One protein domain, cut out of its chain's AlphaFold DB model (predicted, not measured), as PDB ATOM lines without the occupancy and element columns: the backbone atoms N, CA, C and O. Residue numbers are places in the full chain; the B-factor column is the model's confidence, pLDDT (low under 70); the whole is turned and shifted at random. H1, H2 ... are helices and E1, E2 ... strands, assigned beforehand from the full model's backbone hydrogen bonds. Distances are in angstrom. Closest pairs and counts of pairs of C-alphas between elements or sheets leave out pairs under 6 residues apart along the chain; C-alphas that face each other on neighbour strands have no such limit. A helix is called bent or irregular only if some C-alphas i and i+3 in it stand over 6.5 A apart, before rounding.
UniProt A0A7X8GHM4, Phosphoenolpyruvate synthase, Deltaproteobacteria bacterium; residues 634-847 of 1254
ATOM      1  N   GLU A 634     509.286 414.723 255.177       58.50
ATOM      2  CA  GLU A 634     508.431 413.903 254.314       58.50
ATOM      3  C   GLU A 634     508.908 413.946 252.845       58.50
ATOM      4  O   GLU A 634     509.335 415.005 252.375       58.50
ATOM      5  N   ALA A 635     508.852 412.815 252.128       67.25
ATOM      6  CA  ALA A 635     509.116 412.768 250.687       67.25
ATOM      7  C   ALA A 635     508.116 413.673 249.950       67.25
ATOM      8  O   ALA A 635     506.911 413.588 250.201       67.25
ATOM      9  N   LYS A 636     508.602 414.537 249.056       77.31
ATOM     10  CA  LYS A 636     507.786 415.534 248.349       77.31
ATOM     11  C   LYS A 636     507.632 415.140 246.891       77.31
ATOM     12  O   LYS A 636     508.613 414.783 246.246       77.31
ATOM     13  N   ARG A 637     506.415 415.208 246.362       80.12
ATOM     14  CA  ARG A 637     506.159 414.925 244.945       80.12
ATOM     15  C   ARG A 637     506.686 416.077 244.085       80.12
ATOM     16  O   ARG A 637     506.483 417.233 244.443       80.12
ATOM     17  N   LEU A 638     507.359 415.773 242.980       82.62
ATOM     18  CA  LEU A 638     507.793 416.767 242.004       82.62
ATOM     19  C   LEU A 638     506.624 417.111 241.071       82.62
ATOM     20  O   LEU A 638     506.091 416.224 240.403       82.62
ATOM     21  N   SER A 639     506.255 418.386 241.001       82.00
ATOM     22  CA  SER A 639     505.363 418.920 239.970       82.00
ATOM     23  C   SER A 639     506.202 419.368 238.780       82.00
ATOM     24  O   SER A 639     507.075 420.223 238.924       82.00
ATOM     25  N   CYS A 640     505.988 418.762 237.614       76.56
ATOM     26  CA  CYS A 640     506.760 419.056 236.414       76.56
ATOM     27  C   CYS A 640     505.939 418.874 235.132       76.56
ATOM     28  O   CYS A 640     504.900 418.221 235.119       76.56
ATOM     29  N   ASN A 641     506.436 419.471 234.050       68.38
ATOM     30  CA  ASN A 641     505.884 419.422 232.695       68.38
ATOM     31  C   ASN A 641     506.379 418.220 231.869       68.38
ATOM     32  O   ASN A 641     505.998 418.070 230.713       68.38
ATOM     33  N   ILE A 642     507.235 417.378 232.449       74.25
ATOM     34  CA  ILE A 642     507.663 416.107 231.866       74.25
ATOM     35  C   ILE A 642     506.734 415.011 232.400       74.25
ATOM     36  O   ILE A 642     506.377 415.052 233.578       74.25
ATOM     37  N   PRO A 643     506.365 414.006 231.585       67.88
ATOM     38  CA  PRO A 643     505.475 412.922 231.980       67.88
ATOM     39  C   PRO A 643     506.118 411.919 232.966       67.88
ATOM     40  O   PRO A 643     506.216 410.725 232.682       67.88
ATOM     41  N   LEU A 644     506.573 412.397 234.128       73.12
ATOM     42  CA  LEU A 644     507.334 411.659 235.131       73.12
ATOM     43  C   LEU A 644     506.765 411.895 236.538       73.12
ATOM     44  O   LEU A 644     506.714 413.021 237.023       73.12
ATOM     45  N   VAL A 645     506.401 410.817 237.236       71.44
ATOM     46  CA  VAL A 645     506.033 410.880 238.659       71.44
ATOM     47  C   VAL A 645     507.279 410.626 239.505       71.44
ATOM     48  O   VAL A 645     507.686 409.477 239.671       71.44
ATOM     49  N   LEU A 646     507.877 411.701 240.029       77.88
ATOM     50  CA  LEU A 646     509.094 411.664 240.847       77.88
ATOM     51  C   LEU A 646     508.817 412.122 242.286       77.88
ATOM     52  O   LEU A 646     508.178 413.151 242.493       77.88
ATOM     53  N   TYR A 647     509.339 411.411 243.285       79.50
ATOM     54  CA  TYR A 647     509.350 411.848 244.685       79.50
ATOM     55  C   TYR A 647     510.764 412.215 245.116       79.50
ATOM     56  O   TYR A 647     511.676 411.398 245.042       79.50
ATOM     57  N   ALA A 648     510.954 413.429 245.613       80.12
ATOM     58  CA  ALA A 648     512.238 413.894 246.101       80.12
ATOM     59  C   ALA A 648     512.309 413.824 247.634       80.12
ATOM     60  O   ALA A 648     511.368 414.199 248.342       80.12
ATOM     61  N   VAL A 649     513.451 413.384 248.157       77.12
ATOM     62  CA  VAL A 649     513.768 413.343 249.586       77.12
ATOM     63  C   VAL A 649     515.021 414.172 249.831       77.12
ATOM     64  O   VAL A 649     516.077 413.914 249.257       77.12
ATOM     65  N   ASP A 650     514.894 415.160 250.707       75.31
ATOM     66  CA  ASP A 650     515.987 416.051 251.084       75.31
ATOM     67  C   ASP A 650     516.848 415.441 252.192       75.31
ATOM     68  O   ASP A 650     516.364 415.122 253.281       75.31
ATOM     69  N   LEU A 651     518.144 415.302 251.907       65.94
ATOM     70  CA  LEU A 651     519.152 414.794 252.834       65.94
ATOM     71  C   LEU A 651     519.731 415.888 253.754       65.94
ATOM     72  O   LEU A 651     520.509 415.564 254.653       65.94
ATOM     73  N   GLY A 652     519.342 417.158 253.578       60.84
ATOM     74  CA  GLY A 652     519.626 418.248 254.517       60.84
ATOM     75  C   GLY A 652     519.593 419.655 253.906       60.84
ATOM     76  O   GLY A 652     519.092 420.583 254.549       60.84
ATOM     77  N   ASP A 653     520.124 419.809 252.693       73.31
ATOM     78  CA  ASP A 653     520.301 421.078 251.968       73.31
ATOM     79  C   ASP A 653     519.983 420.976 250.457       73.31
ATOM     80  O   ASP A 653     520.397 421.818 249.656       73.31
ATOM     81  N   GLY A 654     519.246 419.938 250.055       76.88
ATOM     82  CA  GLY A 654     518.853 419.693 248.667       76.88
ATOM     83  C   GLY A 654     517.628 420.489 248.212       76.88
ATOM     84  O   GLY A 654     517.397 420.588 247.008       76.88
ATOM     85  N   PHE A 655     516.854 421.064 249.138       84.62
ATOM     86  CA  PHE A 655     515.671 421.881 248.847       84.62
ATOM     87  C   PHE A 655     515.837 423.344 249.278       84.62
ATOM     88  O   PHE A 655     516.448 423.649 250.304       84.62
ATOM     89  N   ALA A 656     515.178 424.251 248.551       80.50
ATOM     90  CA  ALA A 656     515.012 425.639 248.961       80.50
ATOM     91  C   ALA A 656     514.205 425.740 250.270       80.50
ATOM     92  O   ALA A 656     513.310 424.938 250.540       80.50
ATOM     93  N   SER A 657     514.458 426.772 251.081       74.00
ATOM     94  CA  SER A 657     513.771 426.956 252.372       74.00
ATOM     95  C   SER A 657     512.246 427.082 252.237       74.00
ATOM     96  O   SER A 657     511.516 426.669 253.136       74.00
ATOM     97  N   SER A 658     511.765 427.593 251.099       71.69
ATOM     98  CA  SER A 658     510.341 427.676 250.756       71.69
ATOM     99  C   SER A 658     509.693 426.302 250.577       71.69
ATOM    100  O   SER A 658     508.523 426.144 250.895       71.69
ATOM    101  N   ALA A 659     510.443 425.283 250.156       70.88
ATOM    102  CA  ALA A 659     509.925 423.951 249.868       70.88
ATOM    103  C   ALA A 659     509.540 423.158 251.125       70.88
ATOM    104  O   ALA A 659     508.782 422.196 251.032       70.88
ATOM    105  N   ILE A 660     510.042 423.530 252.310       65.12
ATOM    106  CA  ILE A 660     509.964 422.726 253.545       65.12
ATOM    107  C   ILE A 660     508.514 422.416 253.957       65.12
ATOM    108  O   ILE A 660     508.255 421.312 254.438       65.12
ATOM    109  N   PHE A 661     507.564 423.315 253.686       63.75
ATOM    110  CA  PHE A 661     506.160 423.179 254.102       63.75
ATOM    111  C   PHE A 661     505.210 422.624 253.026       63.75
ATOM    112  O   PHE A 661     504.050 422.358 253.330       63.75
ATOM    113  N   HIS A 662     505.682 422.403 251.796       70.50
ATOM    114  CA  HIS A 662     504.840 421.906 250.701       70.50
ATOM    115  C   HIS A 662     504.915 420.380 250.558       70.50
ATOM    116  O   HIS A 662     505.986 419.790 250.707       70.50
ATOM    117  N   ARG A 663     503.786 419.728 250.258       69.62
ATOM    118  CA  ARG A 663     503.746 418.293 249.902       69.62
ATOM    119  C   ARG A 663     504.171 418.027 248.455       69.62
ATOM    120  O   ARG A 663     504.633 416.933 248.141       69.62
ATOM    121  N   GLU A 664     504.045 419.040 247.608       79.38
ATOM    122  CA  GLU A 664     504.400 419.018 246.194       79.38
ATOM    123  C   GLU A 664     505.316 420.213 245.900       79.38
ATOM    124  O   GLU A 664     505.073 421.306 246.414       79.38
ATOM    125  N   ILE A 665     506.405 419.988 245.167       86.88
ATOM    126  CA  ILE A 665     507.458 420.979 244.902       86.88
ATOM    127  C   ILE A 665     507.778 421.041 243.410       86.88
ATOM    128  O   ILE A 665     507.749 420.014 242.740       86.88
ATOM    129  N   GLY A 666     508.090 422.225 242.890       87.19
ATOM    130  CA  GLY A 666     508.597 422.396 241.527       87.19
ATOM    131  C   GLY A 666     510.106 422.122 241.417       87.19
ATOM    132  O   GLY A 666     510.818 422.163 242.430       87.19
ATOM    133  N   PRO A 667     510.633 421.839 240.210       86.50
ATOM    134  CA  PRO A 667     512.059 421.596 239.983       86.50
ATOM    135  C   PRO A 667     512.938 422.787 240.384       86.50
ATOM    136  O   PRO A 667     514.032 422.585 240.900       86.50
ATOM    137  N   GLU A 668     512.458 424.022 240.250       84.88
ATOM    138  CA  GLU A 668     513.134 425.246 240.697       84.88
ATOM    139  C   GLU A 668     513.330 425.317 242.221       84.88
ATOM    140  O   GLU A 668     514.178 426.063 242.714       84.88
ATOM    141  N   GLN A 669     512.571 424.526 242.983       86.25
ATOM    142  CA  GLN A 669     512.671 424.452 244.439       86.25
ATOM    143  C   GLN A 669     513.694 423.406 244.919       86.25
ATOM    144  O   GLN A 669     513.962 423.329 246.123       86.25
ATOM    145  N   ILE A 670     514.290 422.621 244.013       89.38
ATOM    146  CA  ILE A 670     515.371 421.672 244.308       89.38
ATOM    147  C   ILE A 670     516.714 422.357 244.044       89.38
ATOM    148  O   ILE A 670     517.107 422.577 242.907       89.38
ATOM    149  N   THR A 671     517.466 422.684 245.091       88.12
ATOM    150  CA  THR A 671     518.723 423.447 244.993       88.12
ATOM    151  C   THR A 671     519.953 422.594 244.672       88.12
ATOM    152  O   THR A 671     521.057 423.130 244.574       88.12
ATOM    153  N   SER A 672     519.783 421.277 244.528       90.38
ATOM    154  CA  SER A 672     520.852 420.338 244.180       90.38
ATOM    155  C   SER A 672     521.458 420.652 242.808       90.38
ATOM    156  O   SER A 672     520.764 420.613 241.791       90.38
ATOM    157  N   ILE A 673     522.765 420.932 242.771       88.94
ATOM    158  CA  ILE A 673     523.525 421.200 241.542       88.94
ATOM    159  C   ILE A 673     523.370 420.048 240.537       88.94
ATOM    160  O   ILE A 673     522.948 420.321 239.412       88.94
ATOM    161  N   PRO A 674     523.655 418.776 240.890       90.94
ATOM    162  CA  PRO A 674     523.533 417.687 239.923       90.94
ATOM    163  C   PRO A 674     522.102 417.491 239.403       90.94
ATOM    164  O   PRO A 674     521.926 417.192 238.223       90.94
ATOM    165  N   PHE A 675     521.077 417.718 240.236       93.62
ATOM    166  CA  PHE A 675     519.679 417.661 239.792       93.62
ATOM    167  C   PHE A 675     519.372 418.727 238.739       93.62
ATOM    168  O   PHE A 675     518.789 418.403 237.711       93.62
ATOM    169  N   GLN A 676     519.794 419.976 238.960       93.88
ATOM    170  CA  GLN A 676     519.499 421.082 238.045       93.88
ATOM    171  C   GLN A 676     520.100 420.874 236.651       93.88
ATOM    172  O   GLN A 676     519.406 421.074 235.658       93.88
ATOM    173  N   PHE A 677     521.355 420.425 236.552       94.38
ATOM    174  CA  PHE A 677     521.992 420.188 235.248       94.38
ATOM    175  C   PHE A 677     521.377 419.006 234.499       94.38
ATOM    176  O   PHE A 677     521.131 419.103 233.297       94.38
ATOM    177  N   LEU A 678     521.067 417.917 235.208       92.81
ATOM    178  CA  LEU A 678     520.356 416.788 234.618       92.81
ATOM    179  C   LEU A 678     518.961 417.203 234.127       92.81
ATOM    180  O   LEU A 678     518.592 416.916 232.990       92.81
ATOM    181  N   TRP A 679     518.205 417.913 234.970       92.12
ATOM    182  CA  TRP A 679     516.856 418.385 234.663       92.12
ATOM    183  C   TRP A 679     516.837 419.344 233.470       92.12
ATOM    184  O   TRP A 679     515.965 419.253 232.604       92.12
ATOM    185  N   GLN A 680     517.834 420.226 233.380       90.00
ATOM    186  CA  GLN A 680     518.011 421.122 232.245       90.00
ATOM    187  C   GLN A 680     518.209 420.339 230.941       90.00
ATOM    188  O   GLN A 680     517.557 420.645 229.951       90.00
ATOM    189  N   GLY A 681     519.061 419.309 230.946       88.81
ATOM    190  CA  GLY A 681     519.263 418.458 229.774       88.81
ATOM    191  C   GLY A 681     518.005 417.688 229.376       88.81
ATOM    192  O   GLY A 681     517.701 417.571 228.193       88.81
ATOM    193  N   MET A 682     517.243 417.196 230.359       88.06
ATOM    194  CA  MET A 682     515.975 416.512 230.101       88.06
ATOM    195  C   MET A 682     514.949 417.452 229.469       88.06
ATOM    196  O   MET A 682     514.265 417.050 228.545       88.06
ATOM    197  N   THR A 683     514.843 418.698 229.924       87.44
ATOM    198  CA  THR A 683     513.822 419.656 229.455       87.44
ATOM    199  C   THR A 683     514.199 420.417 228.180       87.44
ATOM    200  O   THR A 683     513.402 421.214 227.692       87.44
ATOM    201  N   GLU A 684     515.388 420.183 227.624       85.50
ATOM    202  CA  GLU A 684     515.923 420.959 226.500       85.50
ATOM    203  C   GLU A 684     515.243 420.680 225.157       85.50
ATOM    204  O   GLU A 684     515.137 421.585 224.332       85.50
ATOM    205  N   TRP A 685     514.777 419.448 224.951       85.62
ATOM    206  CA  TRP A 685     514.050 419.021 223.753       85.62
ATOM    207  C   TRP A 685     512.607 418.669 224.137       85.62
ATOM    208  O   TRP A 685     512.275 417.488 224.281       85.62
ATOM    209  N   PRO A 686     511.745 419.673 224.393       74.50
ATOM    210  CA  PRO A 686     510.368 419.456 224.837       74.50
ATOM    211  C   PRO A 686     509.556 418.595 223.862       74.50
ATOM    212  O   PRO A 686     508.699 417.833 224.303       74.50
ATOM    213  N   GLU A 687     509.876 418.626 222.567       73.44
ATOM    214  CA  GLU A 687     509.286 417.774 221.533       73.44
ATOM    215  C   GLU A 687     509.496 416.267 221.776       73.44
ATOM    216  O   GLU A 687     508.649 415.456 221.401       73.44
ATOM    217  N   GLU A 688     510.579 415.872 222.458       74.69
ATOM    218  CA  GLU A 688     510.812 414.468 222.834       74.69
ATOM    219  C   GLU A 688     509.843 414.015 223.940       74.69
ATOM    220  O   GLU A 688     509.573 412.817 224.089       74.69
ATOM    221  N   TRP A 689     509.270 414.964 224.693       70.69
ATOM    222  CA  TRP A 689     508.261 414.726 225.729       70.69
ATOM    223  C   TRP A 689     506.828 414.912 225.221       70.69
ATOM    224  O   TRP A 689     505.958 414.157 225.661       70.69
ATOM    225  N   ASP A 690     506.616 415.819 224.260       57.19
ATOM    226  CA  ASP A 690     505.328 416.192 223.643       57.19
ATOM    227  C   ASP A 690     504.850 415.230 222.536       57.19
ATOM    228  O   ASP A 690     503.998 415.528 221.699       57.19
ATOM    229  N   THR A 691     505.363 414.001 222.518       47.00
ATOM    230  CA  THR A 691     504.711 412.949 221.742       47.00
ATOM    231  C   THR A 691     503.355 412.701 222.397       47.00
ATOM    232  O   THR A 691     503.335 412.141 223.492       47.00
ATOM    233  N   GLY A 692     502.248 413.095 221.754       44.00
ATOM    234  CA  GLY A 692     500.845 412.896 222.176       44.00
ATOM    235  C   GLY A 692     500.404 411.428 222.332       44.00
ATOM    236  O   GLY A 692     499.314 411.034 221.939       44.00
ATOM    237  N   ARG A 693     501.281 410.598 222.886       36.16
ATOM    238  CA  ARG A 693     501.231 409.164 223.074       36.16
ATOM    239  C   ARG A 693     501.225 408.920 224.574       36.16
ATOM    240  O   ARG A 693     502.243 409.084 225.233       36.16
ATOM    241  N   VAL A 694     500.066 408.495 225.060       36.44
ATOM    242  CA  VAL A 694     499.888 407.670 226.254       36.44
ATOM    243  C   VAL A 694     500.729 408.129 227.452       36.44
ATOM    244  O   VAL A 694     501.820 407.626 227.721       36.44
ATOM    245  N   HIS A 695     500.146 409.009 228.264       36.00
ATOM    246  CA  HIS A 695     500.377 408.918 229.698       36.00
ATOM    247  C   HIS A 695     499.793 407.583 230.160       36.00
ATOM    248  O   HIS A 695     498.666 407.491 230.640       36.00
ATOM    249  N   VAL A 696     500.544 406.511 229.917       38.06
ATOM    250  CA  VAL A 696     500.260 405.235 230.533       38.06
ATOM    251  C   VAL A 696     500.408 405.518 232.017       38.06
ATOM    252  O   VAL A 696     501.482 405.900 232.482       38.06
ATOM    253  N   ASP A 697     499.327 405.361 232.767       38.91
ATOM    254  CA  ASP A 697     499.445 405.058 234.179       38.91
ATOM    255  C   ASP A 697     500.211 403.729 234.257       38.91
ATOM    256  O   ASP A 697     499.632 402.648 234.153       38.91
ATOM    257  N   TRP A 698     501.547 403.805 234.262       41.41
ATOM    258  CA  TRP A 698     502.437 402.648 234.139       41.41
ATOM    259  C   TRP A 698     502.213 401.656 235.276       41.41
ATOM    260  O   TRP A 698     502.398 400.457 235.087       41.41
ATOM    261  N   ALA A 699     501.685 402.137 236.402       37.22
ATOM    262  CA  ALA A 699     501.254 401.309 237.514       37.22
ATOM    263  C   ALA A 699     500.025 400.432 237.167       37.22
ATOM    264  O   ALA A 699     499.822 399.371 237.758       37.22
ATOM    265  N   ASN A 700     499.234 400.809 236.155       35.19
ATOM    266  CA  ASN A 700     498.180 399.990 235.550       35.19
ATOM    267  C   ASN A 700     498.635 399.180 234.319       35.19
ATOM    268  O   ASN A 700     498.021 398.152 234.037       35.19
ATOM    269  N   LEU A 701     499.702 399.564 233.607       34.84
ATOM    270  CA  LEU A 701     500.257 398.743 232.515       34.84
ATOM    271  C   LEU A 701     501.132 397.591 233.032       34.84
ATOM    272  O   LEU A 701     501.038 396.489 232.496       34.84
ATOM    273  N   GLU A 702     501.868 397.773 234.134       35.31
ATOM    274  CA  GLU A 702     502.521 396.661 234.850       35.31
ATOM    275  C   GLU A 702     501.508 395.626 235.360       35.31
ATOM    276  O   GLU A 702     501.784 394.429 235.367       35.31
ATOM    277  N   ARG A 703     500.287 396.063 235.702       37.25
ATOM    278  CA  ARG A 703     499.158 395.167 236.014       37.25
ATOM    279  C   ARG A 703     498.658 394.353 234.813       37.25
ATOM    280  O   ARG A 703     497.850 393.444 235.013       37.25
ATOM    281  N   MET A 704     499.041 394.716 233.588       32.25
ATOM    282  CA  MET A 704     498.534 394.133 232.340       32.25
ATOM    283  C   MET A 704     499.567 393.295 231.575       32.25
ATOM    284  O   MET A 704     499.155 392.366 230.883       32.25
ATOM    285  N   THR A 705     500.869 393.595 231.665       31.31
ATOM    286  CA  THR A 705     501.924 392.893 230.900       31.31
ATOM    287  C   THR A 705     502.533 391.695 231.621       31.31
ATOM    288  O   THR A 705     502.983 390.762 230.962       31.31
ATOM    289  N   SER A 706     502.503 391.673 232.953       33.00
ATOM    290  CA  SER A 706     502.811 390.476 233.737       33.00
ATOM    291  C   SER A 706     501.559 389.608 233.748       33.00
ATOM    292  O   SER A 706     500.559 389.969 234.365       33.00
ATOM    293  N   GLY A 707     501.574 388.487 233.026       30.95
ATOM    294  CA  GLY A 707     500.437 387.565 232.889       30.95
ATOM    295  C   GLY A 707     499.896 386.980 234.202       30.95
ATOM    296  O   GLY A 707     498.907 386.255 234.176       30.95
ATOM    297  N   GLU A 708     500.479 387.332 235.345       31.53
ATOM    298  CA  GLU A 708     500.029 387.008 236.693       31.53
ATOM    299  C   GLU A 708     500.144 388.292 237.545       31.53
ATOM    300  O   GLU A 708     501.121 389.033 237.460       31.53
ATOM    301  N   GLY A 709     499.093 388.654 238.287       35.59
ATOM    302  CA  GLY A 709     498.932 389.988 238.885       35.59
ATOM    303  C   GLY A 709     499.877 390.296 240.054       35.59
ATOM    304  O   GLY A 709     499.479 390.123 241.200       35.59
ATOM    305  N   ILE A 710     501.088 390.793 239.775       33.97
ATOM    306  CA  ILE A 710     502.212 390.760 240.734       33.97
ATOM    307  C   ILE A 710     502.554 392.081 241.471       33.97
ATOM    308  O   ILE A 710     503.395 392.076 242.374       33.97
ATOM    309  N   VAL A 711     501.940 393.240 241.186       29.61
ATOM    310  CA  VAL A 711     502.340 394.493 241.878       29.61
ATOM    311  C   VAL A 711     501.164 395.339 242.383       29.61
ATOM    312  O   VAL A 711     500.249 395.698 241.642       29.61
ATOM    313  N   SER A 712     501.191 395.654 243.684       31.55
ATOM    314  CA  SER A 712     500.231 396.522 244.378       31.55
ATOM    315  C   SER A 712     500.628 398.001 244.240       31.55
ATOM    316  O   SER A 712     501.725 398.390 244.637       31.55
ATOM    317  N   LEU A 713     499.692 398.837 243.777       33.91
ATOM    318  CA  LEU A 713     499.860 400.282 243.530       33.91
ATOM    319  C   LEU A 713     500.132 401.170 244.756       33.91
ATOM    320  O   LEU A 713     500.560 402.302 244.568       33.91
ATOM    321  N   ASP A 714     499.916 400.702 245.990       33.84
ATOM    322  CA  ASP A 714     500.236 401.525 247.181       33.84
ATOM    323  C   ASP A 714     501.662 401.307 247.683       33.84
ATOM    324  O   ASP A 714     502.055 401.800 248.745       33.84
ATOM    325  N   SER A 715     502.450 400.534 246.943       36.16
ATOM    326  CA  SER A 715     503.827 400.322 247.305       36.16
ATOM    327  C   SER A 715     504.653 401.542 246.898       36.16
ATOM    328  O   SER A 715     504.815 401.836 245.714       36.16
ATOM    329  N   LYS A 716     505.229 402.245 247.884       39.25
ATOM    330  CA  LYS A 716     506.209 403.335 247.681       39.25
ATOM    331  C   LYS A 716     507.446 402.898 246.859       39.25
ATOM    332  O   LYS A 716     508.294 403.728 246.560       39.25
ATOM    333  N   LEU A 717     507.524 401.611 246.501       41.94
ATOM    334  CA  LEU A 717     508.496 400.932 245.644       41.94
ATOM    335  C   LEU A 717     508.472 401.286 244.159       41.94
ATOM    336  O   LEU A 717     509.507 401.184 243.515       41.94
ATOM    337  N   LEU A 718     507.318 401.641 243.592       44.00
ATOM    338  CA  LEU A 718     507.181 401.818 242.138       44.00
ATOM    339  C   LEU A 718     507.338 403.264 241.663       44.00
ATOM    340  O   LEU A 718     507.270 403.541 240.465       44.00
ATOM    341  N   ALA A 719     507.517 404.203 242.586       53.75
ATOM    342  CA  ALA A 719     507.644 405.598 242.228       53.75
ATOM    343  C   ALA A 719     509.090 405.922 241.843       53.75
ATOM    344  O   ALA A 719     510.021 405.504 242.531       53.75
ATOM    345  N   SER A 720     509.287 406.707 240.777       70.69
ATOM    346  CA  SER A 720     510.611 407.287 240.546       70.69
ATOM    347  C   SER A 720     510.953 408.141 241.768       70.69
ATOM    348  O   SER A 720     510.093 408.873 242.268       70.69
ATOM    349  N   PHE A 721     512.182 408.072 242.270       76.44
ATOM    350  CA  PHE A 721     512.583 408.863 243.433       76.44
ATOM    351  C   PHE A 721     513.967 409.479 243.280       76.44
ATOM    352  O   PHE A 721     514.845 408.944 242.606       76.44
ATOM    353  N   ALA A 722     514.150 410.623 243.931       82.00
ATOM    354  CA  ALA A 722     515.393 411.369 243.979       82.00
ATOM    355  C   ALA A 722     515.799 411.604 245.435       82.00
ATOM    356  O   ALA A 722     515.064 412.231 246.196       82.00
ATOM    357  N   LEU A 723     516.975 411.136 245.835       76.94
ATOM    358  CA  LEU A 723     517.612 411.550 247.082       76.94
ATOM    359  C   LEU A 723     518.556 412.699 246.752       76.94
ATOM    360  O   LEU A 723     519.485 412.526 245.961       76.94
ATOM    361  N   VAL A 724     518.310 413.868 247.336       78.31
ATOM    362  CA  VAL A 724     519.024 415.096 246.974       78.31
ATOM    363  C   VAL A 724     519.696 415.744 248.178       78.31
ATOM    364  O   VAL A 724     519.112 415.880 249.251       78.31
ATOM    365  N   SER A 725     520.931 416.188 247.973       79.31
ATOM    366  CA  SER A 725     521.595 417.223 248.770       79.31
ATOM    367  C   SER A 725     522.161 418.279 247.817       79.31
ATOM    368  O   SER A 725     522.039 418.134 246.598       79.31
ATOM    369  N   ARG A 726     522.779 419.347 248.326       80.69
ATOM    370  CA  ARG A 726     523.321 420.420 247.477       80.69
ATOM    371  C   ARG A 726     524.258 419.922 246.371       80.69
ATOM    372  O   ARG A 726     524.128 420.368 245.232       80.69
ATOM    373  N   ASP A 727     525.140 418.980 246.696       80.44
ATOM    374  CA  ASP A 727     526.187 418.487 245.789       80.44
ATOM    375  C   ASP A 727     525.973 417.016 245.371       80.44
ATOM    376  O   ASP A 727     526.760 416.485 244.592       80.44
ATOM    377  N   TYR A 728     524.929 416.339 245.866       83.12
ATOM    378  CA  TYR A 728     524.676 414.911 245.625       83.12
ATOM    379  C   TYR A 728     523.279 414.655 245.057       83.12
ATOM    380  O   TYR A 728     522.298 415.260 245.498       83.12
ATOM    381  N   LEU A 729     523.196 413.701 244.130       83.31
ATOM    382  CA  LEU A 729     521.948 413.177 243.591       83.31
ATOM    383  C   LEU A 729     522.039 411.655 243.449       83.31
ATOM    384  O   LEU A 729     522.903 411.142 242.740       83.31
ATOM    385  N   ASN A 730     521.087 410.956 244.063       82.31
ATOM    386  CA  ASN A 730     520.734 409.592 243.688       82.31
ATOM    387  C   ASN A 730     519.344 409.607 243.068       82.31
ATOM    388  O   ASN A 730     518.372 409.942 243.744       82.31
ATOM    389  N   LEU A 731     519.249 409.277 241.792       82.88
ATOM    390  CA  LEU A 731     518.018 409.336 241.032       82.88
ATOM    391  C   LEU A 731     517.698 407.951 240.475       82.88
ATOM    392  O   LEU A 731     518.489 407.378 239.732       82.88
ATOM    393  N   ASN A 732     516.518 407.447 240.813       78.31
ATOM    394  CA  ASN A 732     515.958 406.229 240.246       78.31
ATOM    395  C   ASN A 732     514.757 406.642 239.407       78.31
ATOM    396  O   ASN A 732     513.728 407.050 239.953       78.31
ATOM    397  N   VAL A 733     514.916 406.598 238.086       75.38
ATOM    398  CA  VAL A 733     513.876 406.989 237.135       75.38
ATOM    399  C   VAL A 733     513.387 405.775 236.384       75.38
ATOM    400  O   VAL A 733     514.174 404.981 235.870       75.38
ATOM    401  N   ARG A 734     512.067 405.674 236.274       69.81
ATOM    402  CA  ARG A 734     511.416 404.667 235.456       69.81
ATOM    403  C   ARG A 734     510.604 405.330 234.355       69.81
ATOM    404  O   ARG A 734     509.615 406.009 234.624       69.81
ATOM    405  N   PHE A 735     511.011 405.097 233.111       66.62
ATOM    406  CA  PHE A 735     510.307 405.548 231.914       66.62
ATOM    407  C   PHE A 735     509.650 404.340 231.243       66.62
ATOM    408  O   PHE A 735     510.199 403.727 230.330       66.62
ATOM    409  N   GLY A 736     508.475 403.952 231.737       60.75
ATOM    410  CA  GLY A 736     507.771 402.757 231.267       60.75
ATOM    411  C   GLY A 736     508.566 401.466 231.490       60.75
ATOM    412  O   GLY A 736     508.751 401.046 232.633       60.75
ATOM    413  N   PHE A 737     509.019 400.831 230.404       57.16
ATOM    414  CA  PHE A 737     509.800 399.584 230.432       57.16
ATOM    415  C   PHE A 737     511.313 399.801 230.605       57.16
ATOM    416  O   PHE A 737     512.053 398.824 230.678       57.16
ATOM    417  N   HIS A 738     511.779 401.056 230.646       67.81
ATOM    418  CA  HIS A 738     513.191 401.410 230.844       67.81
ATOM    419  C   HIS A 738     513.422 401.865 232.282       67.81
ATOM    420  O   HIS A 738     512.668 402.686 232.817       67.81
ATOM    421  N   PHE A 739     514.478 401.346 232.896       74.06
ATOM    422  CA  PHE A 739     514.915 401.691 234.239       74.06
ATOM    423  C   PHE A 739     516.287 402.357 234.178       74.06
ATOM    424  O   PHE A 739     517.194 401.900 233.482       74.06
ATOM    425  N   THR A 740     516.433 403.481 234.877       81.62
ATOM    426  CA  THR A 740     517.696 404.211 234.974       81.62
ATOM    427  C   THR A 740     518.007 404.539 236.423       81.62
ATOM    428  O   THR A 740     517.216 405.189 237.107       81.62
ATOM    429  N   VAL A 741     519.205 404.154 236.856       81.25
ATOM    430  CA  VAL A 741     519.783 404.563 238.137       81.25
ATOM    431  C   VAL A 741     520.939 405.505 237.861       81.25
ATOM    432  O   VAL A 741     521.860 405.154 237.127       81.25
ATOM    433  N   LEU A 742     520.910 406.683 238.470       83.25
ATOM    434  CA  LEU A 742     521.975 407.670 238.409       83.25
ATOM    435  C   LEU A 742     522.443 408.007 239.826       83.25
ATOM    436  O   LEU A 742     521.654 408.430 240.664       83.25
ATOM    437  N   ASP A 743     523.734 407.846 240.086       82.50
ATOM    438  CA  ASP A 743     524.382 408.165 241.357       82.50
ATOM    439  C   ASP A 743     525.533 409.133 241.075       82.50
ATOM    440  O   ASP A 743     526.466 408.799 240.339       82.50
ATOM    441  N   THR A 744     525.453 410.355 241.597       82.56
ATOM    442  CA  THR A 744     526.422 411.407 241.274       82.56
ATOM    443  C   THR A 744     526.723 412.325 242.452       82.56
ATOM    444  O   THR A 744     525.846 412.692 243.236       82.56
ATOM    445  N   LEU A 745     527.994 412.715 242.543       80.88
ATOM    446  CA  LEU A 745     528.497 413.755 243.430       80.88
ATOM    447  C   LEU A 745     529.195 414.813 242.566       80.88
ATOM    448  O   LEU A 745     530.146 414.487 241.855       80.88
ATOM    449  N   CYS A 746     528.742 416.063 242.642       82.81
ATOM    450  CA  CYS A 746     529.362 417.216 241.993       82.81
ATOM    451  C   CYS A 746     529.660 418.296 243.052       82.81
ATOM    452  O   CYS A 746     528.857 419.196 243.294       82.81
ATOM    453  N   SER A 747     530.828 418.197 243.684       81.81
ATOM    454  CA  SER A 747     531.388 419.144 244.647       81.81
ATOM    455  C   SER A 747     532.453 420.051 244.004       81.81
ATOM    456  O   SER A 747     532.863 419.890 242.851       81.81
ATOM    457  N   ARG A 748     532.939 421.039 244.766       80.44
ATOM    458  CA  ARG A 748     534.060 421.911 244.352       80.44
ATOM    459  C   ARG A 748     535.425 421.212 244.390       80.44
ATOM    460  O   ARG A 748     536.421 421.828 244.023       80.44
ATOM    461  N   VAL A 749     535.484 419.979 244.891       79.88
ATOM    462  CA  VAL A 749     536.707 419.187 245.001       79.88
ATOM    463  C   VAL A 749     536.724 418.181 243.856       79.88
ATOM    464  O   VAL A 749     536.101 417.128 243.930       79.88
ATOM    465  N   ASP A 750     537.479 418.484 242.801       79.25
ATOM    466  CA  ASP A 750     537.499 417.688 241.562       79.25
ATOM    467  C   ASP A 750     537.820 416.199 241.787       79.25
ATOM    468  O   ASP A 750     537.301 415.325 241.098       79.25
ATOM    469  N   ALA A 751     538.643 415.886 242.794       71.44
ATOM    470  CA  ALA A 751     539.012 414.512 243.138       71.44
ATOM    471  C   ALA A 751     537.839 413.666 243.673       71.44
ATOM    472  O   ALA A 751     537.935 412.437 243.679       71.44
ATOM    473  N   GLU A 752     536.763 414.302 244.136       66.62
ATOM    474  CA  GLU A 752     535.593 413.643 244.726       66.62
ATOM    475  C   GLU A 752     534.452 413.458 243.721       66.62
ATOM    476  O   GLU A 752     533.576 412.624 243.944       66.62
ATOM    477  N   ASN A 753     534.469 414.194 242.610       76.44
ATOM    478  CA  ASN A 753     533.371 414.208 241.652       76.44
ATOM    479  C   ASN A 753     533.267 412.903 240.869       76.44
ATOM    480  O   ASN A 753     534.266 412.400 240.344       76.44
ATOM    481  N   TYR A 754     532.051 412.377 240.741       85.12
ATOM    482  CA  TYR A 754     531.781 411.198 239.925       85.12
ATOM    483  C   TYR A 754     530.346 411.171 239.406       85.12
ATOM    484  O   TYR A 754     529.433 411.781 239.969       85.12
ATOM    485  N   ILE A 755     530.160 410.404 238.336       87.75
ATOM    486  CA  ILE A 755     528.858 410.052 237.789       87.75
ATOM    487  C   ILE A 755     528.861 408.550 237.510       87.75
ATOM    488  O   ILE A 755     529.752 408.041 236.829       87.75
ATOM    489  N   SER A 756     527.867 407.847 238.042       82.62
ATOM    490  CA  SER A 756     527.627 406.425 237.817       82.62
ATOM    491  C   SER A 756     526.198 406.242 237.323       82.62
ATOM    492  O   SER A 756     525.258 406.661 237.993       82.62
ATOM    493  N   MET A 757     526.034 405.603 236.170       87.88
ATOM    494  CA  MET A 757     524.746 405.343 235.537       87.88
ATOM    495  C   MET A 757     524.579 403.855 235.262       87.88
ATOM    496  O   MET A 757     525.490 403.201 234.759       87.88
ATOM    497  N   ARG A 758     523.383 403.346 235.545       80.25
ATOM    498  CA  ARG A 758     522.897 402.066 235.041       80.25
ATOM    499  C   ARG A 758     521.635 402.299 234.229       80.25
ATOM    500  O   ARG A 758     520.772 403.064 234.657       80.25
ATOM    501  N   PHE A 759     521.535 401.639 233.085       85.12
ATOM    502  CA  PHE A 759     520.376 401.682 232.202       85.12
ATOM    503  C   PHE A 759     520.009 400.257 231.788       85.12
ATOM    504  O   PHE A 759     520.870 399.539 231.292       85.12
ATOM    505  N   GLU A 760     518.759 399.847 231.994       75.56
ATOM    506  CA  GLU A 760     518.291 398.489 231.681       75.56
ATOM    507  C   GLU A 760     516.802 398.451 231.295       75.56
ATOM    508  O   GLU A 760     516.031 399.362 231.611       75.56
ATOM    509  N   GLY A 761     516.392 397.374 230.615       65.38
ATOM    510  CA  GLY A 761     514.999 397.091 230.259       65.38
ATOM    511  C   GLY A 761     514.551 397.655 228.907       65.38
ATOM    512  O   GLY A 761     515.216 398.492 228.295       65.38
ATOM    513  N   GLY A 762     513.399 397.200 228.404       65.00
ATOM    514  CA  GLY A 762     512.778 397.737 227.192       65.00
ATOM    515  C   GLY A 762     511.541 397.019 226.692       65.00
ATOM    516  O   GLY A 762     511.264 395.893 227.081       65.00
ATOM    517  N   GLY A 763     510.763 397.728 225.874       58.47
ATOM    518  CA  GLY A 763     509.511 397.237 225.296       58.47
ATOM    519  C   GLY A 763     509.662 396.735 223.857       58.47
ATOM    520  O   GLY A 763     508.705 396.181 223.312       58.47
ATOM    521  N   GLY A 764     510.825 396.962 223.234       60.59
ATOM    522  CA  GLY A 764     511.164 396.509 221.881       60.59
ATOM    523  C   GLY A 764     511.641 395.056 221.797       60.59
ATOM    524  O   GLY A 764     511.703 394.341 222.799       60.59
ATOM    525  N   THR A 765     511.986 394.613 220.584       68.62
ATOM    526  CA  THR A 765     512.580 393.284 220.353       68.62
ATOM    527  C   THR A 765     513.948 393.172 221.035       68.62
ATOM    528  O   THR A 765     514.552 394.176 221.414       68.62
ATOM    529  N   GLU A 766     514.449 391.950 221.234       69.69
ATOM    530  CA  GLU A 766     515.809 391.730 221.756       69.69
ATOM    531  C   GLU A 766     516.862 392.454 220.899       69.69
ATOM    532  O   GLU A 766     517.715 393.165 221.431       69.69
ATOM    533  N   GLU A 767     516.707 392.387 219.576       72.94
ATOM    534  CA  GLU A 767     517.535 393.098 218.598       72.94
ATOM    535  C   GLU A 767     517.459 394.620 218.784       72.94
ATOM    536  O   GLU A 767     518.485 395.275 218.951       72.94
ATOM    537  N   GLY A 768     516.256 395.201 218.850       78.75
ATOM    538  CA  GLY A 768     516.092 396.649 219.017       78.75
ATOM    539  C   GLY A 768     516.643 397.175 220.350       78.75
ATOM    540  O   GLY A 768     517.255 398.247 220.404       78.75
ATOM    541  N   ARG A 769     516.506 396.397 221.432       79.19
ATOM    542  CA  ARG A 769     517.099 396.722 222.741       79.19
ATOM    543  C   ARG A 769     518.626 396.701 222.702       79.19
ATOM    544  O   ARG A 769     519.241 397.611 223.260       79.19
ATOM    545  N   SER A 770     519.220 395.728 222.005       80.44
ATOM    546  CA  SER A 770     520.671 395.642 221.796       80.44
ATOM    547  C   SER A 770     521.208 396.808 220.954       80.44
ATOM    548  O   SER A 770     522.216 397.422 221.313       80.44
ATOM    549  N   LEU A 771     520.493 397.200 219.894       86.50
ATOM    550  CA  LEU A 771     520.857 398.342 219.046       86.50
ATOM    551  C   LEU A 771     520.829 399.672 219.811       86.50
ATOM    552  O   LEU A 771     521.722 400.509 219.673       86.50
ATOM    553  N   ARG A 772     519.829 399.875 220.676       90.38
ATOM    554  CA  ARG A 772     519.789 401.051 221.555       90.38
ATOM    555  C   ARG A 772     520.923 401.024 222.582       90.38
ATOM    556  O   ARG A 772     521.472 402.081 222.896       90.38
ATOM    557  N   ALA A 773     521.270 399.852 223.113       87.31
ATOM    558  CA  ALA A 773     522.400 399.740 224.025       87.31
ATOM    559  C   ALA A 773     523.712 400.163 223.346       87.31
ATOM    560  O   ALA A 773     524.449 400.973 223.909       87.31
ATOM    561  N   HIS A 774     523.920 399.752 222.093       88.81
ATOM    562  CA  HIS A 774     525.023 400.231 221.254       88.81
ATOM    563  C   HIS A 774     524.983 401.747 221.005       88.81
ATOM    564  O   HIS A 774     526.016 402.411 221.100       88.81
ATOM    565  N   PHE A 775     523.807 402.328 220.734       93.00
ATOM    566  CA  PHE A 775     523.650 403.783 220.588       93.00
ATOM    567  C   PHE A 775     524.109 404.546 221.845       93.00
ATOM    568  O   PHE A 775     524.914 405.476 221.757       93.00
ATOM    569  N   ILE A 776     523.634 404.129 223.023       92.19
ATOM    570  CA  ILE A 776     523.994 404.745 224.309       92.19
ATOM    571  C   ILE A 776     525.492 404.563 224.593       92.19
ATOM    572  O   ILE A 776     526.158 405.520 224.993       92.19
ATOM    573  N   GLN A 777     526.030 403.363 224.351       93.06
ATOM    574  CA  GLN A 777     527.450 403.056 224.518       93.06
ATOM    575  C   GLN A 777     528.326 404.007 223.695       93.06
ATOM    576  O   GLN A 777     529.188 404.677 224.267       93.06
ATOM    577  N   LYS A 778     528.065 404.135 222.385       92.50
ATOM    578  CA  LYS A 778     528.849 404.991 221.475       92.50
ATOM    579  C   LYS A 778     528.891 406.450 221.943       92.50
ATOM    580  O   LYS A 778     529.939 407.090 221.861       92.50
ATOM    581  N   ILE A 779     527.780 406.980 222.461       93.81
ATOM    582  CA  ILE A 779     527.714 408.357 222.979       93.81
ATOM    583  C   ILE A 779     528.510 408.497 224.284       93.81
ATOM    584  O   ILE A 779     529.287 409.443 224.427       93.81
ATOM    585  N   LEU A 780     528.336 407.581 225.240       93.38
ATOM    586  CA  LEU A 780     528.978 407.674 226.556       93.38
ATOM    587  C   LEU A 780     530.499 407.449 226.482       93.38
ATOM    588  O   LEU A 780     531.253 408.187 227.123       93.38
ATOM    589  N   GLU A 781     530.967 406.508 225.658       92.25
ATOM    590  CA  GLU A 781     532.400 406.255 225.441       92.25
ATOM    591  C   GLU A 781     533.106 407.469 224.825       92.25
ATOM    592  O   GLU A 781     534.152 407.896 225.325       92.25
ATOM    593  N   LYS A 782     532.503 408.114 223.813       90.56
ATOM    594  CA  LYS A 782     533.026 409.367 223.231       90.56
ATOM    595  C   LYS A 782     533.130 410.503 224.250       90.56
ATOM    596  O   LYS A 782     533.927 411.423 224.079       90.56
ATOM    597  N   GLN A 783     532.337 410.445 225.315       89.88
ATOM    598  CA  GLN A 783     532.335 411.422 226.400       89.88
ATOM    599  C   GLN A 783     533.233 410.989 227.566       89.88
ATOM    600  O   GLN A 783     533.224 411.637 228.611       89.88
ATOM    601  N   GLY A 784     534.042 409.939 227.407       87.81
ATOM    602  CA  GLY A 784     535.042 409.517 228.385       87.81
ATOM    603  C   GLY A 784     534.487 408.736 229.577       87.81
ATOM    604  O   GLY A 784     535.146 408.686 230.615       87.81
ATOM    605  N   PHE A 785     533.292 408.147 229.461       93.56
ATOM    606  CA  PHE A 785     532.806 407.162 230.431       93.56
ATOM    607  C   PHE A 785     533.450 405.795 230.175       93.56
ATOM    608  O   PHE A 785     533.670 405.403 229.032       93.56
ATOM    609  N   GLN A 786     533.697 405.043 231.244       86.88
ATOM    610  CA  GLN A 786     533.934 403.605 231.156       86.88
ATOM    611  C   GLN A 786     532.578 402.912 231.073       86.88
ATOM    612  O   GLN A 786     531.786 403.045 232.007       86.88
ATOM    613  N   VAL A 787     532.314 402.212 229.969       89.38
ATOM    614  CA  VAL A 787     531.024 401.570 229.688       89.38
ATOM    615  C   VAL A 787     531.206 400.055 229.598       89.38
ATOM    616  O   VAL A 787     532.130 399.572 228.953       89.38
ATOM    617  N   LEU A 788     530.322 399.313 230.260       77.12
ATOM    618  CA  LEU A 788     530.171 397.867 230.142       77.12
ATOM    619  C   LEU A 788     528.744 397.576 229.672       77.12
ATOM    620  O   LEU A 788     527.792 398.083 230.270       77.12
ATOM    621  N   VAL A 789     528.610 396.769 228.620       80.94
ATOM    622  CA  VAL A 789     527.319 396.346 228.064       80.94
ATOM    623  C   VAL A 789     527.182 394.835 228.221       80.94
ATOM    624  O   VAL A 789     528.034 394.082 227.753       80.94
ATOM    625  N   GLU A 790     526.106 394.395 228.869       69.06
ATOM    626  CA  GLU A 790     525.747 392.984 229.033       69.06
ATOM    627  C   GLU A 790     524.288 392.801 228.581       69.06
ATOM    628  O   GLU A 790     523.349 393.127 229.306       69.06
ATOM    629  N   GLY A 791     524.079 392.321 227.350       70.56
ATOM    630  CA  GLY A 791     522.739 392.224 226.755       70.56
ATOM    631  C   GLY A 791     522.142 393.602 226.441       70.56
ATOM    632  O   GLY A 791     522.684 394.332 225.615       70.56
ATOM    633  N   ASP A 792     521.020 393.953 227.080       76.31
ATOM    634  CA  ASP A 792     520.389 395.282 227.009       76.31
ATOM    635  C   ASP A 792     520.709 396.183 228.216       76.31
ATOM    636  O   ASP A 792     520.223 397.318 228.280       76.31
ATOM    637  N   SER A 793     521.527 395.692 229.154       75.38
ATOM    638  CA  SER A 793     521.972 396.428 230.335       75.38
ATOM    639  C   SER A 793     523.281 397.164 230.066       75.38
ATOM    640  O   SER A 793     524.218 396.624 229.476       75.38
ATOM    641  N   ILE A 794     523.348 398.412 230.523       83.81
ATOM    642  CA  ILE A 794     524.492 399.306 230.356       83.81
ATOM    643  C   ILE A 794     524.888 399.827 231.725       83.81
ATOM    644  O   ILE A 794     524.084 400.448 232.423       83.81
ATOM    645  N   THR A 795     526.151 399.634 232.086       80.12
ATOM    646  CA  THR A 795     526.759 400.274 233.253       80.12
ATOM    647  C   THR A 795     527.834 401.238 232.775       80.12
ATOM    648  O   THR A 795     528.781 400.831 232.111       80.12
ATOM    649  N   ALA A 796     527.695 402.520 233.110       87.81
ATOM    650  CA  ALA A 796     528.620 403.574 232.715       87.81
ATOM    651  C   ALA A 796     529.104 404.365 233.933       87.81
ATOM    652  O   ALA A 796     528.308 404.758 234.784       87.81
ATOM    653  N   SER A 797     530.406 404.640 234.023       85.31
ATOM    654  CA  SER A 797     530.946 405.451 235.118       85.31
ATOM    655  C   SER A 797     532.105 406.351 234.701       85.31
ATOM    656  O   SER A 797     532.882 406.033 233.801       85.31
ATOM    657  N   VAL A 798     532.219 407.496 235.369       86.81
ATOM    658  CA  VAL A 798     533.338 408.435 235.249       86.81
ATOM    659  C   VAL A 798     533.588 409.070 236.616       86.81
ATOM    660  O   VAL A 798     532.647 409.380 237.345       86.81
ATOM    661  N   ALA A 799     534.850 409.243 237.001       84.38
ATOM    662  CA  ALA A 799     535.218 409.760 238.318       84.38
ATOM    663  C   ALA A 799     536.471 410.637 238.248       84.38
ATOM    664  O   ALA A 799     537.271 410.506 237.323       84.38
ATOM    665  N   ARG A 800     536.660 411.472 239.278       80.94
ATOM    666  CA  ARG A 800     537.767 412.430 239.429       80.94
ATOM    667  C   ARG A 800     537.810 413.469 238.304       80.94
ATOM    668  O   ARG A 800     538.851 413.680 237.683       80.94
ATOM    669  N   ILE A 801     536.663 414.079 238.029       88.44
ATOM    670  CA  ILE A 801     536.497 415.071 236.960       88.44
ATOM    671  C   ILE A 801     536.245 416.479 237.524       88.44
ATOM    672  O   ILE A 801     535.626 416.612 238.584       88.44
ATOM    673  N   PRO A 802     536.672 417.548 236.828       90.50
ATOM    674  CA  PRO A 802     536.346 418.914 237.219       90.50
ATOM    675  C   PRO A 802     534.841 419.137 237.390       90.50
ATOM    676  O   PRO A 802     534.041 418.576 236.641       90.50
ATOM    677  N   LEU A 803     534.438 420.002 238.328       86.25
ATOM    678  CA  LEU A 803     533.014 420.313 238.559       86.25
ATOM    679  C   LEU A 803     532.279 420.715 237.267       86.25
ATOM    680  O   LEU A 803     531.158 420.272 237.026       86.25
ATOM    681  N   ARG A 804     532.920 421.519 236.413       89.06
ATOM    682  CA  ARG A 804     532.343 421.957 235.134       89.06
ATOM    683  C   ARG A 804     532.102 420.788 234.173       89.06
ATOM    684  O   ARG A 804     531.080 420.756 233.498       89.06
ATOM    685  N   ASP A 805     532.998 419.808 234.166       88.75
ATOM    686  CA  ASP A 805     532.858 418.609 233.339       88.75
ATOM    687  C   ASP A 805     531.776 417.675 233.905       88.75
ATOM    688  O   ASP A 805     531.049 417.051 233.136       88.75
ATOM    689  N   CYS A 806     531.623 417.614 235.238       87.69
ATOM    690  CA  CYS A 806     530.511 416.928 235.918       87.69
ATOM    691  C   CYS A 806     529.165 417.498 235.439       87.69
ATOM    692  O   CYS A 806     528.284 416.758 235.009       87.69
ATOM    693  N   GLN A 807     529.044 418.828 235.433       92.19
ATOM    694  CA  GLN A 807     527.844 419.555 235.007       92.19
ATOM    695  C   GLN A 807     527.515 419.334 233.524       92.19
ATOM    696  O   GLN A 807     526.393 418.951 233.196       92.19
ATOM    697  N   ASP A 808     528.503 419.498 232.638       90.31
ATOM    698  CA  ASP A 808     528.337 419.301 231.192       90.31
ATOM    699  C   ASP A 808     527.902 417.864 230.850       90.31
ATOM    700  O   ASP A 808     527.070 417.651 229.965       90.31
ATOM    701  N   LYS A 809     528.456 416.866 231.553       93.62
ATOM    702  CA  LYS A 809     528.101 415.454 231.354       93.62
ATOM    703  C   LYS A 809     526.704 415.136 231.874       93.62
ATOM    704  O   LYS A 809     525.985 414.410 231.199       93.62
ATOM    705  N   LEU A 810     526.292 415.697 233.013       93.12
ATOM    706  CA  LEU A 810     524.926 415.529 233.520       93.12
ATOM    707  C   LEU A 810     523.883 416.143 232.581       93.12
ATOM    708  O   LEU A 810     522.843 415.536 232.349       93.12
ATOM    709  N   GLU A 811     524.178 417.296 231.980       93.12
ATOM    710  CA  GLU A 811     523.310 417.906 230.968       93.12
ATOM    711  C   GLU A 811     523.184 417.016 229.719       93.12
ATOM    712  O   GLU A 811     522.079 416.747 229.247       93.12
ATOM    713  N   LEU A 812     524.301 416.475 229.216       92.12
ATOM    714  CA  LEU A 812     524.283 415.508 228.114       92.12
ATOM    715  C   LEU A 812     523.479 414.246 228.469       92.12
ATOM    716  O   LEU A 812     522.711 413.757 227.643       92.12
ATOM    717  N   MET A 813     523.629 413.726 229.688       90.38
ATOM    718  CA  MET A 813     522.867 412.567 230.154       90.38
ATOM    719  C   MET A 813     521.373 412.868 230.223       90.38
ATOM    720  O   MET A 813     520.576 412.026 229.825       90.38
ATOM    721  N   GLY A 814     520.983 414.075 230.639       90.00
ATOM    722  CA  GLY A 814     519.588 414.508 230.600       90.00
ATOM    723  C   GLY A 814     519.007 414.451 229.183       90.00
ATOM    724  O   GLY A 814     517.936 413.877 228.980       90.00
ATOM    725  N   ARG A 815     519.754 414.944 228.184       91.56
ATOM    726  CA  ARG A 815     519.368 414.845 226.763       91.56
ATOM    727  C   ARG A 815     519.296 413.397 226.294       91.56
ATOM    728  O   ARG A 815     518.346 413.013 225.621       91.56
ATOM    729  N   LEU A 816     520.271 412.572 226.677       90.12
ATOM    730  CA  LEU A 816     520.306 411.154 226.325       90.12
ATOM    731  C   LEU A 816     519.081 410.404 226.878       90.12
ATOM    732  O   LEU A 816     518.479 409.597 226.173       90.12
ATOM    733  N   LEU A 817     518.650 410.716 228.104       87.69
ATOM    734  CA  LEU A 817     517.432 410.148 228.690       87.69
ATOM    735  C   LEU A 817     516.157 410.598 227.964       87.69
ATOM    736  O   LEU A 817     515.210 409.821 227.887       87.69
ATOM    737  N   SER A 818     516.137 411.804 227.390       84.81
ATOM    738  CA  SER A 818     514.981 412.276 226.614       84.81
ATOM    739  C   SER A 818     514.780 411.490 225.306       84.81
ATOM    740  O   SER A 818     513.657 411.101 224.996       84.81
ATOM    741  N   VAL A 819     515.863 411.153 224.589       85.06
ATOM    742  CA  VAL A 819     515.795 410.502 223.259       85.06
ATOM    743  C   VAL A 819     515.764 408.975 223.291       85.06
ATOM    744  O   VAL A 819     515.399 408.331 222.310       85.06
ATOM    745  N   THR A 820     516.166 408.361 224.404       81.19
ATOM    746  CA  THR A 820     516.247 406.892 224.518       81.19
ATOM    747  C   THR A 820     514.883 406.228 224.725       81.19
ATOM    748  O   THR A 820     514.753 405.010 224.555       81.19
ATOM    749  N   ARG A 821     513.843 407.022 225.012       72.56
ATOM    750  CA  ARG A 821     512.461 406.576 225.198       72.56
ATOM    751  C   ARG A 821     511.898 406.005 223.887       72.56
ATOM    752  O   ARG A 821     511.714 406.723 222.909       72.56
ATOM    753  N   LEU A 822     511.591 404.704 223.887       69.25
ATOM    754  CA  LEU A 822     511.103 403.909 222.738       69.25
ATOM    755  C   LEU A 822     512.113 403.701 221.595       69.25
ATOM    756  O   LEU A 822     511.733 403.219 220.526       69.25
ATOM    757  N   LEU A 823     513.386 404.055 221.789       78.44
ATOM    758  CA  LEU A 823     514.406 403.903 220.749       78.44
ATOM    759  C   LEU A 823     514.614 402.428 220.358       78.44
ATOM    760  O   LEU A 823     514.793 402.107 219.186       78.44
ATOM    761  N   ASP A 824     514.467 401.530 221.331       66.38
ATOM    762  CA  ASP A 824     514.465 400.073 221.174       66.38
ATOM    763  C   ASP A 824     513.330 399.532 220.297       66.38
ATOM    764  O   ASP A 824     513.405 398.407 219.821       66.38
ATOM    765  N   MET A 825     512.272 400.313 220.082       68.94
ATOM    766  CA  MET A 825     511.165 399.950 219.194       68.94
ATOM    767  C   MET A 825     511.314 400.555 217.790       68.94
ATOM    768  O   MET A 825     510.548 400.204 216.897       68.94
ATOM    769  N   ARG A 826     512.253 401.492 217.598       75.00
ATOM    770  CA  ARG A 826     512.503 402.186 216.319       75.00
ATOM    771  C   ARG A 826     513.706 401.618 215.569       75.00
ATOM    772  O   ARG A 826     513.724 401.649 214.341       75.00
ATOM    773  N   LEU A 827     514.712 401.140 216.298       77.19
ATOM    774  CA  LEU A 827     515.925 400.565 215.726       77.19
ATOM    775  C   LEU A 827     515.670 399.135 215.239       77.19
ATOM    776  O   LEU A 827     515.190 398.294 215.992       77.19
ATOM    777  N   THR A 828     516.018 398.871 213.979       73.50
ATOM    778  CA  THR A 828     515.850 397.554 213.329       73.50
ATOM    779  C   THR A 828     517.140 397.025 212.706       73.50
ATOM    780  O   THR A 828     517.258 395.824 212.487       73.50
ATOM    781  N   ARG A 829     518.113 397.900 212.408       79.06
ATOM    782  CA  ARG A 829     519.394 397.542 211.777       79.06
ATOM    783  C   ARG A 829     520.557 398.328 212.388       79.06
ATOM    784  O   ARG A 829     520.395 399.504 212.707       79.06
ATOM    785  N   GLU A 830     521.734 397.705 212.461       78.00
ATOM    786  CA  GLU A 830     522.974 398.300 213.004       78.00
ATOM    787  C   GLU A 830     523.381 399.595 212.279       78.00
ATOM    788  O   GLU A 830     523.769 400.570 212.916       78.00
ATOM    789  N   GLU A 831     523.190 399.664 210.957       79.88
ATOM    790  CA  GLU A 831     523.505 400.848 210.135       79.88
ATOM    791  C   GLU A 831     522.763 402.121 210.584       79.88
ATOM    792  O   GLU A 831     523.238 403.235 210.369       79.88
ATOM    793  N   GLN A 832     521.600 401.978 211.234       83.38
ATOM    794  CA  GLN A 832     520.823 403.117 211.735       83.38
ATOM    795  C   GLN A 832     521.466 403.758 212.970       83.38
ATOM    796  O   GLN A 832     521.255 404.944 213.225       83.38
ATOM    797  N   VAL A 833     522.255 402.994 213.734       86.62
ATOM    798  CA  VAL A 833     522.853 403.450 214.994       86.62
ATOM    799  C   VAL A 833     523.853 404.574 214.736       86.62
ATOM    800  O   VAL A 833     523.789 405.605 215.400       86.62
ATOM    801  N   ASP A 834     524.735 404.419 213.749       84.94
ATOM    802  CA  ASP A 834     525.754 405.431 213.437       84.94
ATOM    803  C   ASP A 834     525.143 406.748 212.943       84.94
ATOM    804  O   ASP A 834     525.581 407.824 213.360       84.94
ATOM    805  N   GLY A 835     524.084 406.668 212.131       83.44
ATOM    806  CA  GLY A 835     523.316 407.841 211.707       83.44
ATOM    807  C   GLY A 835     522.680 408.572 212.891       83.44
ATOM    808  O   GLY A 835     522.839 409.781 213.033       83.44
ATOM    809  N   MET A 836     522.043 407.838 213.809       84.81
ATOM    810  CA  MET A 836     521.415 408.442 214.990       84.81
ATOM    811  C   MET A 836     522.428 409.037 215.972       84.81
ATOM    812  O   MET A 836     522.145 410.068 216.586       84.81
ATOM    813  N   VAL A 837     523.608 408.426 216.131       88.88
ATOM    814  CA  VAL A 837     524.696 409.006 216.935       88.88
ATOM    815  C   VAL A 837     525.128 410.349 216.342       88.88
ATOM    816  O   VAL A 837     525.257 411.324 217.082       88.88
ATOM    817  N   ALA A 838     525.301 410.426 215.018       85.56
ATOM    818  CA  ALA A 838     525.660 411.670 214.340       85.56
ATOM    819  C   ALA A 838     524.572 412.751 214.496       85.56
ATOM    820  O   ALA A 838     524.890 413.900 214.814       85.56
ATOM    821  N   ASP A 839     523.297 412.383 214.359       86.12
ATOM    822  CA  ASP A 839     522.165 413.300 214.533       86.12
ATOM    823  C   ASP A 839     522.065 413.836 215.971       86.12
ATOM    824  O   ASP A 839     521.875 415.039 216.188       86.12
ATOM    825  N   PHE A 840     522.246 412.967 216.971       90.12
ATOM    826  CA  PHE A 840     522.265 413.358 218.381       90.12
ATOM    827  C   PHE A 840     523.405 414.342 218.681       90.12
ATOM    828  O   PHE A 840     523.211 415.341 219.386       90.12
ATOM    829  N   GLU A 841     524.596 414.094 218.130       86.06
ATOM    830  CA  GLU A 841     525.759 414.974 218.271       86.06
ATOM    831  C   GLU A 841     525.547 416.325 217.579       86.06
ATOM    832  O   GLU A 841     525.884 417.372 218.149       86.06
ATOM    833  N   ALA A 842     524.940 416.326 216.389       84.56
ATOM    834  CA  ALA A 842     524.611 417.538 215.650       84.56
ATOM    835  C   ALA A 842     523.607 418.412 216.421       84.56
ATOM    836  O   ALA A 842     523.880 419.598 216.645       84.56
ATOM    837  N   ARG A 843     522.505 417.827 216.921       85.62
ATOM    838  CA  ARG A 843     521.506 418.530 217.755       85.62
ATOM    839  C   ARG A 843     522.124 419.067 219.048       85.62
ATOM    840  O   ARG A 843     521.937 420.236 219.392       85.62
ATOM    841  N   SER A 844     522.941 418.258 219.725       82.50
ATOM    842  CA  SER A 844     523.633 418.655 220.963       82.50
ATOM    843  C   SER A 844     524.630 419.804 220.747       82.50
ATOM    844  O   SER A 844     524.812 420.659 221.619       82.50
ATOM    845  N   SER A 845     525.272 419.859 219.577       76.19
ATOM    846  CA  SER A 845     526.243 420.904 219.220       76.19
ATOM    847  C   SER A 845     525.572 422.217 218.801       76.19
ATOM    848  O   SER A 845     526.046 423.297 219.173       76.19
ATOM    849  N   GLN A 846     524.447 422.155 218.081       69.00
ATOM    850  CA  GLN A 846     523.664 423.333 217.689       69.00
ATOM    851  C   GLN A 846     523.100 424.074 218.907       69.00
ATOM    852  O   GLN A 846     523.212 425.304 218.978       69.00
ATOM    853  N   SER A 847     522.618 423.338 219.910       61.19
ATOM    854  CA  SER A 847     522.070 423.923 221.138       61.19
ATOM    855  C   SER A 847     523.125 424.675 221.972       61.19
ATOM    856  O   SER A 847     522.897 425.786 222.463       61.19
TER     857      SER A 847
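AT A GLANCE: This is residues 634 to 847 of the 1254 residues of the protein "Phosphoenolpyruvate synthase" of Deltaproteobacteria bacterium (UniProt A0A7X8GHM4). A twisted sheet of eight strands makes one wall of the domain, with H2, H5 and H6 packed over one face and no named helix on the other. The first part of H8, residues 833 to 837, packs on H5 at a steep angle, H1 lies far out at the E1 end of the sheet, and H4 and the long loop after it reach away from the body, with residues 704 to 709, of which 704 to 705 belong to H4, sticking out. The printed part has 214 residues, with eight named helices and eight named strands in the order E1 E2 H1 H2 H3 H4 E3 E4 E5 E6 H5 E7 E8 H6 H7 H8. The class is mixed, helices and strands; the mixed sheet runs E1 E2 E3 E4 E5 E6 E8 E7. The whole is compact, with a radius of gyration of the C-alphas of 17.3 A, and spans 50 by 45 by 29 A.

HOW THE PARTS SIT: E1, residues 636 to 638, is an edge strand and forms a hairpin with E2, residues 646 to 650; N 638 and O 646 are 2.8 A apart. H1, residues 657 to 661, is irregular, only just, with C-alphas 658 and 661 7.0 A apart; it touches no helix. H2, residues 673 to 683, is on the sheet at a height of 11.4 A and only just stands up from it, rising 41 degrees. H3 is residues 686 to 689 and H4 residues 698 to 705; neither is on the sheet. E3, residues 720 to 724, is parallel to E2, with N 649 and O 722 2.8 A apart; E2, H1 to H4 and E3 make a strand-helix-strand unit, two parallel neighbour strands with helices between. E3, E4 at 728 to 735, E5 at 738 to 745 and E6 at 754 to 760 form a meander, each strand the antiparallel neighbour of the one before; N 731 and O 742 are 2.8 A apart. H5, residues 766 to 782, lies over E8, residues 793 to 799, and E7, residues 786 to 790, at a height of 8.8 A. E6, H5 and E7 form a split strand-helix-strand unit, with E8 between the strands and a right-handed crossover. E7 and E8 form a hairpin, with N 788 and O 795 2.8 A apart. H6, residues 803 to 819, lies over E5 and E6 along the strands, at 7 degrees to E5 on the local plane. H6 touches H2 at a shallow tilt of 32 degrees, the same way; the closest C-alphas, of Gly 681 and Gly 814, are 4.0 A apart. H7, residues 823 to 826, touches residues 768 to 772 of H5; the closest C-alphas, of Gly 768 and Asp 824, are 4.4 A apart. H8, residues 831 to 847, touches H5 with residues 833 to 837 alone, at a steep tilt of 43 degrees; the closest C-alphas, of Phe 775 and Val 833, are 5.7 A apart. In H2, H5 and H6 every O i to N i+4 pair is within hydrogen-bond range; the counts are 12 of 13 in H8, 2 of 4 in H4 and 0 of 1 in H1, where O i to N i+3 is 0 of 2, while H3 and H7 are too short for such a pair.

IN THESE COORDINATES: E1 begins at C-alpha 636, (507.786, 415.534, 248.349). H5, H6 and H8 measure 24.7, 25.0 and 25.6 A; E4 and E5 measure 22.0 and 23.3 A. H8 ends at C-alpha 847, (522.070, 423.923, 221.138).

THE WHOLE: The two C-alphas farthest apart, of Phe 661 and Glu 831, are 52.3 A apart. The printed part has no cut. The links H1 to H2 and H4 to E3 are long, with 11 and 14 residues. Mean pLDDT of the printed part is 74.6, with 57 residues under 70, among them 690 to 719.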